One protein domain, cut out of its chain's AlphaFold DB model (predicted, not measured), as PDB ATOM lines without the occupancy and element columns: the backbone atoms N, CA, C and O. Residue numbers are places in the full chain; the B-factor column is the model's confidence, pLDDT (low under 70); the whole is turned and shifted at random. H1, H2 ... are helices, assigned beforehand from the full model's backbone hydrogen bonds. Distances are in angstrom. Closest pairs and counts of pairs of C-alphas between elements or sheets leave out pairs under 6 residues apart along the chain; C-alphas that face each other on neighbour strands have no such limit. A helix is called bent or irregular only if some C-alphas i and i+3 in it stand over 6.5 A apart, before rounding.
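Overview. This is residues 7 to 57 of the 220 residues of an uncharacterized protein of Clostridium sp. CAG:628 (UniProt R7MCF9). Three short helices stand with their centres in a triangle: H2 and H3 meet near their ends as an L-shaped corner, and H1 points into the opening of that L, its last residue, Val 21, coming close to Asp 43 near the start of H3. After H3, residues 51 to 57 fold back beside it. The 51 printed residues hold H1, H2 and H3 in that order, with no named strand; the class is all helix. The whole is compact, with a radius of gyration of the C-alphas of 10.1 A, and spans 26 by 22 by 19 A.

Arrangement. H1, residues 12 to 21, is near H2, residues 30 to 39. H1 only just touches H3, residues 41 to 50, with 3 pairs of C-alphas within 8 A; the closest, Val 21 and Asp 43, are 6.2 A apart. They run opposite ways at a steep tilt of 61 degrees. H2 and H3 are close but not clearly touching, about perpendicular at 80 degrees; their closest C-alphas, Leu 37 and Ile 44, are 7.6 A apart. Each O i to N i+4 pair is within hydrogen-bond range in H2 and H3, and 4 of 6 in H1.

Along the chain. H1 begins at C-alpha 12 (-33.639, 36.502, -41.460) and measures 14.7 A; it is irregular, with C-alphas 13 and 16 7.7 A apart. H2 and H3 each measure 14.5 A, and H3 ends at C-alpha 50 (-45.012, 23.853, -52.164).

Size, cuts and confidence. The C-alphas farthest apart, Gln 29 and Ser 50, are 27.2 A apart. The printed part has no cut. The link from H1 to H2 is short, that from H2 to H3 tight. No printed residue is under 70 in pLDDT.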
ATOM      1  N   LYS A   7     -31.817  27.878 -34.776       85.75
ATOM      2  CA  LYS A   7     -31.013  28.981 -35.324       85.75
ATOM      3  C   LYS A   7     -31.416  29.307 -36.755       85.75
ATOM      4  O   LYS A   7     -31.525  30.482 -37.099       85.75
ATOM      5  N   LEU A   8     -31.638  28.272 -37.566       87.44
ATOM      6  CA  LEU A   8     -32.108  28.431 -38.937       87.44
ATOM      7  C   LEU A   8     -33.491  29.088 -38.968       87.44
ATOM      8  O   LEU A   8     -33.678  30.079 -39.668       87.44
ATOM      9  N   LEU A   9     -34.432  28.586 -38.167       88.44
ATOM     10  CA  LEU A   9     -35.805  29.091 -38.138       88.44
ATOM     11  C   LEU A   9     -35.907  30.534 -37.646       88.44
ATOM     12  O   LEU A   9     -36.765  31.270 -38.118       88.44
ATOM     13  N   THR A  10     -35.031  30.960 -36.736       88.31
ATOM     14  CA  THR A  10     -34.985  32.349 -36.252       88.31
ATOM     15  C   THR A  10     -34.138  33.283 -37.118       88.31
ATOM     16  O   THR A  10     -34.004  34.456 -36.781       88.31
ATOM     17  N   SER A  11     -33.534  32.786 -38.200       89.50
ATOM     18  CA  SER A  11     -32.723  33.606 -39.106       89.50
ATOM     19  C   SER A  11     -33.584  34.515 -39.991       89.50
ATOM     20  O   SER A  11     -34.771  34.260 -40.212       89.50
ATOM     21  N   GLU A  12     -32.970  35.565 -40.545       87.94
ATOM     22  CA  GLU A  12     -33.639  36.502 -41.460       87.94
ATOM     23  C   GLU A  12     -34.204  35.811 -42.709       87.94
ATOM     24  O   GLU A  12     -35.266  36.187 -43.198       87.94
ATOM     25  N   GLN A  13     -33.546  34.749 -43.189       87.50
ATOM     26  CA  GLN A  13     -33.997  33.975 -44.349       87.50
ATOM     27  C   GLN A  13     -35.392  33.359 -44.143       87.50
ATOM     28  O   GLN A  13     -36.132  33.182 -45.109       87.50
ATOM     29  N   TYR A  14     -35.758  33.036 -42.900       89.44
ATOM     30  CA  TYR A  14     -37.016  32.365 -42.560       89.44
ATOM     31  C   TYR A  14     -38.057  33.316 -41.956       89.44
ATOM     32  O   TYR A  14     -39.049  32.856 -41.398       89.44
ATOM     33  N   THR A  15     -37.874  34.636 -42.068       90.19
ATOM     34  CA  THR A  15     -38.848  35.621 -41.560       90.19
ATOM     35  C   THR A  15     -40.226  35.450 -42.200       90.19
ATOM     36  O   THR A  15     -41.198  35.333 -41.463       90.19
ATOM     37  N   GLY A  16     -40.310  35.305 -43.529       88.81
ATOM     38  CA  GLY A  16     -41.594  35.069 -44.209       88.81
ATOM     39  C   GLY A  16     -42.286  33.792 -43.725       88.81
ATOM     40  O   GLY A  16     -43.456  33.811 -43.379       88.81
ATOM     41  N   PHE A  17     -41.545  32.692 -43.563       91.25
ATOM     42  CA  PHE A  17     -42.103  31.471 -42.970       91.25
ATOM     43  C   PHE A  17     -42.600  31.696 -41.528       91.25
ATOM     44  O   PHE A  17     -43.701  31.273 -41.179       91.25
ATOM     45  N   ARG A  18     -41.818  32.374 -40.680       92.94
ATOM     46  CA  ARG A  18     -42.207  32.643 -39.287       92.94
ATOM     47  C   ARG A  18     -43.467  33.496 -39.183       92.94
ATOM     48  O   ARG A  18     -44.331  33.176 -38.373       92.94
ATOM     49  N   GLU A  19     -43.578  34.549 -39.976       93.69
ATOM     50  CA  GLU A  19     -44.711  35.476 -39.914       93.69
ATOM     51  C   GLU A  19     -45.941  34.899 -40.627       93.69
ATOM     52  O   GLU A  19     -47.031  34.855 -40.053       93.69
ATOM     53  N   ASP A  20     -45.767  34.372 -41.841       90.94
ATOM     54  CA  ASP A  20     -46.879  33.941 -42.688       90.94
ATOM     55  C   ASP A  20     -47.430  32.572 -42.285       90.94
ATOM     56  O   ASP A  20     -48.643  32.363 -42.367       90.94
ATOM     57  N   VAL A  21     -46.575  31.653 -41.821       92.25
ATOM     58  CA  VAL A  21     -46.968  30.279 -41.458       92.25
ATOM     59  C   VAL A  21     -47.109  30.125 -39.949       92.25
ATOM     60  O   VAL A  21     -48.143  29.659 -39.487       92.25
ATOM     61  N   LEU A  22     -46.106  30.542 -39.168       92.56
ATOM     62  CA  LEU A  22     -46.116  30.340 -37.710       92.56
ATOM     63  C   LEU A  22     -46.767  31.479 -36.916       92.56
ATOM     64  O   LEU A  22     -46.915  31.353 -35.706       92.56
ATOM     65  N   LYS A  23     -47.126  32.595 -37.565       91.62
ATOM     66  CA  LYS A  23     -47.705  33.792 -36.926       91.62
ATOM     67  C   LYS A  23     -46.832  34.383 -35.809       91.62
ATOM     68  O   LYS A  23     -47.339  34.985 -34.863       91.62
ATOM     69  N   ILE A  24     -45.512  34.234 -35.928       91.00
ATOM     70  CA  ILE A  24     -44.526  34.752 -34.975       91.00
ATOM     71  C   ILE A  24     -43.974  36.077 -35.490       91.00
ATOM     72  O   ILE A  24     -43.267  36.102 -36.495       91.00
ATOM     73  N   TYR A  25     -44.206  37.149 -34.736       87.75
ATOM     74  CA  TYR A  25     -43.682  38.480 -35.030       87.75
ATOM     75  C   TYR A  25     -42.594  38.837 -34.010       87.75
ATOM     76  O   TYR A  25     -42.869  38.971 -32.818       87.75
ATOM     77  N   GLY A  26     -41.348  38.981 -34.468       84.62
ATOM     78  CA  GLY A  26     -40.205  39.335 -33.618       84.62
ATOM     79  C   GLY A  26     -39.411  38.146 -33.059       84.62
ATOM     80  O   GLY A  26     -39.268  37.100 -33.702       84.62
ATOM     81  N   SER A  27     -38.791  38.342 -31.891       86.25
ATOM     82  CA  SER A  27     -37.983  37.322 -31.219       86.25
ATOM     83  C   SER A  27     -38.865  36.316 -30.478       86.25
ATOM     84  O   SER A  27     -39.922  36.656 -29.956       86.25
ATOM     85  N   ILE A  28     -38.419  35.061 -30.423       88.50
ATOM     86  CA  ILE A  28     -39.159  33.975 -29.777       88.50
ATOM     87  C   ILE A  28     -38.211  33.070 -29.000       88.50
ATOM     88  O   ILE A  28     -37.074  32.840 -29.421       88.50
ATOM     89  N   GLN A  29     -38.674  32.554 -27.861       85.69
ATOM     90  CA  GLN A  29     -37.936  31.554 -27.102       85.69
ATOM     91  C   GLN A  29     -38.067  30.173 -27.739       85.69
ATOM     92  O   GLN A  29     -38.987  29.868 -28.495       85.69
ATOM     93  N   SER A  30     -37.117  29.302 -27.422       80.94
ATOM     94  CA  SER A  30     -37.035  27.991 -28.059       80.94
ATOM     95  C   SER A  30     -38.243  27.092 -27.771       80.94
ATOM     96  O   SER A  30     -38.693  26.377 -28.667       80.94
ATOM     97  N   PHE A  31     -38.790  27.159 -26.555       82.12
ATOM     98  CA  PHE A  31     -40.003  26.434 -26.177       82.12
ATOM     99  C   PHE A  31     -41.227  26.938 -26.951       82.12
ATOM    100  O   PHE A  31     -41.919  26.136 -27.571       82.12
ATOM    101  N   ASP A  32     -41.434  28.254 -26.995       85.12
ATOM    102  CA  ASP A  32     -42.573  28.857 -27.692       85.12
ATOM    103  C   ASP A  32     -42.523  28.585 -29.198       85.12
ATOM    104  O   ASP A  32     -43.554  28.312 -29.810       85.12
ATOM    105  N   LEU A  33     -41.323  28.554 -29.793       89.62
ATOM    106  CA  LEU A  33     -41.160  28.135 -31.185       89.62
ATOM    107  C   LEU A  33     -41.645  26.698 -31.402       89.62
ATOM    108  O   LEU A  33     -42.320  26.439 -32.392       89.62
ATOM    109  N   LEU A  34     -41.327  25.754 -30.508       87.94
ATOM    110  CA  LEU A  34     -41.848  24.387 -30.642       87.94
ATOM    111  C   LEU A  34     -43.363  24.340 -30.519       87.94
ATOM    112  O   LEU A  34     -43.991  23.604 -31.273       87.94
ATOM    113  N   THR A  35     -43.932  25.100 -29.585       88.94
ATOM    114  CA  THR A  35     -45.383  25.188 -29.417       88.94
ATOM    115  C   THR A  35     -46.029  25.664 -30.714       88.94
ATOM    116  O   THR A  35     -46.894  24.973 -31.242       88.94
ATOM    117  N   GLN A  36     -45.517  26.744 -31.310       91.75
ATOM    118  CA  GLN A  36     -46.021  27.255 -32.589       91.75
ATOM    119  C   GLN A  36     -45.827  26.275 -33.751       91.75
ATOM    120  O   GLN A  36     -46.699  26.162 -34.609       91.75
ATOM    121  N   LEU A  37     -44.722  25.523 -33.780       91.12
ATOM    122  CA  LEU A  37     -44.521  24.476 -34.786       91.12
ATOM    123  C   LEU A  37     -45.562  23.351 -34.676       91.12
ATOM    124  O   LEU A  37     -45.974  22.797 -35.691       91.12
ATOM    125  N   VAL A  38     -45.969  22.994 -33.456       89.50
ATOM    126  CA  VAL A  38     -46.987  21.961 -33.218       89.50
ATOM    127  C   VAL A  38     -48.384  22.490 -33.536       89.50
ATOM    128  O   VAL A  38     -49.155  21.792 -34.187       89.50
ATOM    129  N   GLU A  39     -48.702  23.712 -33.111       94.19
ATOM    130  CA  GLU A  39     -50.014  24.335 -33.324       94.19
ATOM    131  C   GLU A  39     -50.316  24.590 -34.806       94.19
ATOM    132  O   GLU A  39     -51.461  24.451 -35.225       94.19
ATOM    133  N   ASN A  40     -49.292  24.898 -35.609       93.44
ATOM    134  CA  ASN A  40     -49.437  25.223 -37.031       93.44
ATOM    135  C   ASN A  40     -48.942  24.096 -37.959       93.44
ATOM    136  O   ASN A  40     -48.589  24.353 -39.110       93.44
ATOM    137  N   ILE A  41     -48.876  22.845 -37.481       91.31
ATOM    138  CA  ILE A  41     -48.231  21.746 -38.222       91.31
ATOM    139  C   ILE A  41     -48.817  21.522 -39.624       91.31
ATOM    140  O   ILE A  41     -48.062  21.278 -40.563       91.31
ATOM    141  N   ASP A  42     -50.131  21.673 -39.795       92.56
ATOM    142  CA  ASP A  42     -50.792  21.496 -41.093       92.56
ATOM    143  C   ASP A  42     -50.353  22.557 -42.108       92.56
ATOM    144  O   ASP A  42     -50.135  22.254 -43.282       92.56
ATOM    145  N   ASP A  43     -50.184  23.801 -41.667       93.94
ATOM    146  CA  ASP A  43     -49.748  24.889 -42.540       93.94
ATOM    147  C   ASP A  43     -48.257  24.785 -42.868       93.94
ATOM    148  O   ASP A  43     -47.850  25.098 -43.988       93.94
ATOM    149  N   ILE A  44     -47.452  24.245 -41.949       92.44
ATOM    150  CA  ILE A  44     -46.049  23.908 -42.216       92.44
ATOM    151  C   ILE A  44     -45.948  22.818 -43.278       92.44
ATOM    152  O   ILE A  44     -45.141  22.944 -44.196       92.44
ATOM    153  N   VAL A  45     -46.766  21.765 -43.183       90.81
ATOM    154  CA  VAL A  45     -46.771  20.682 -44.175       90.81
ATOM    155  C   VAL A  45     -47.154  21.222 -45.553       90.81
ATOM    156  O   VAL A  45     -46.443  20.950 -46.518       90.81
ATOM    157  N   LYS A  46     -48.197  22.060 -45.650       92.50
ATOM    158  CA  LYS A  46     -48.580  22.719 -46.916       92.50
ATOM    159  C   LYS A  46     -47.463  23.603 -47.469       92.50
ATOM    160  O   LYS A  46     -47.174  23.564 -48.666       92.50
ATOM    161  N   TYR A  47     -46.829  24.400 -46.607       91.31
ATOM    162  CA  TYR A  47     -45.694  25.232 -46.997       91.31
ATOM    163  C   TYR A  47     -44.577  24.363 -47.573       91.31
ATOM    164  O   TYR A  47     -44.134  24.592 -48.698       91.31
ATOM    165  N   ASP A  48     -44.190  23.312 -46.853       90.25
ATOM    166  CA  ASP A  48     -43.142  22.388 -47.259       90.25
ATOM    167  C   ASP A  48     -43.470  21.664 -48.564       90.25
ATOM    168  O   ASP A  48     -42.573  21.478 -49.382       90.25
ATOM    169  N   GLU A  49     -44.716  21.246 -48.799       88.75
ATOM    170  CA  GLU A  49     -45.159  20.633 -50.062       88.75
ATOM    171  C   GLU A  49     -44.933  21.542 -51.273       88.75
ATOM    172  O   GLU A  49     -44.502  21.062 -52.323       88.75
ATOM    173  N   SER A  50     -45.174  22.845 -51.110       85.00
ATOM    174  CA  SER A  50     -45.012  23.853 -52.164       85.00
ATOM    175  C   SER A  50     -43.584  24.405 -52.291       85.00
ATOM    176  O   SER A  50     -43.204  24.907 -53.350       85.00
ATOM    177  N   ALA A  51     -42.780  24.310 -51.231       82.25
ATOM    178  CA  ALA A  51     -41.436  24.863 -51.177       82.25
ATOM    179  C   ALA A  51     -40.391  23.934 -51.816       82.25
ATOM    180  O   ALA A  51     -40.408  22.713 -51.654       82.25
ATOM    181  N   ALA A  52     -39.401  24.531 -52.488       78.06
ATOM    182  CA  ALA A  52     -38.262  23.795 -53.047       78.06
ATOM    183  C   ALA A  52     -37.395  23.132 -51.959       78.06
ATOM    184  O   ALA A  52     -36.782  22.096 -52.201       78.06
ATOM    185  N   ASN A  53     -37.362  23.719 -50.759       78.62
ATOM    186  CA  ASN A  53     -36.629  23.209 -49.607       78.62
ATOM    187  C   ASN A  53     -37.582  23.025 -48.429       78.62
ATOM    188  O   ASN A  53     -38.379  23.912 -48.137       78.62
ATOM    189  N   LYS A  54     -37.459  21.887 -47.741       85.25
ATOM    190  CA  LYS A  54     -38.239  21.595 -46.538       85.25
ATOM    191  C   LYS A  54     -37.668  22.371 -45.359       85.25
ATOM    192  O   LYS A  54     -36.477  22.264 -45.063       85.25
ATOM    193  N   VAL A  55     -38.525  23.117 -44.680       87.06
ATOM    194  CA  VAL A  55     -38.215  23.863 -43.465       87.06
ATOM    195  C   VAL A  55     -37.970  22.904 -42.304       87.06
ATOM    196  O   VAL A  55     -37.058  23.109 -41.498       87.06
ATOM    197  N   LEU A  56     -38.749  21.819 -42.238       86.56
ATOM    198  CA  LEU A  56     -38.574  20.776 -41.237       86.56
ATOM    199  C   LEU A  56     -37.893  19.538 -41.814       86.56
ATOM    200  O   LEU A  56     -38.260  18.984 -42.850       86.56
ATOM    201  N   ASN A  57     -36.921  19.021 -41.063       86.94
ATOM    202  CA  ASN A  57     -36.371  17.698 -41.318       86.94
ATOM    203  C   ASN A  57     -37.207  16.642 -40.580       86.94
ATOM    204  O   ASN A  57     -36.865  16.224 -39.469       86.94
TER     205      ASN A  57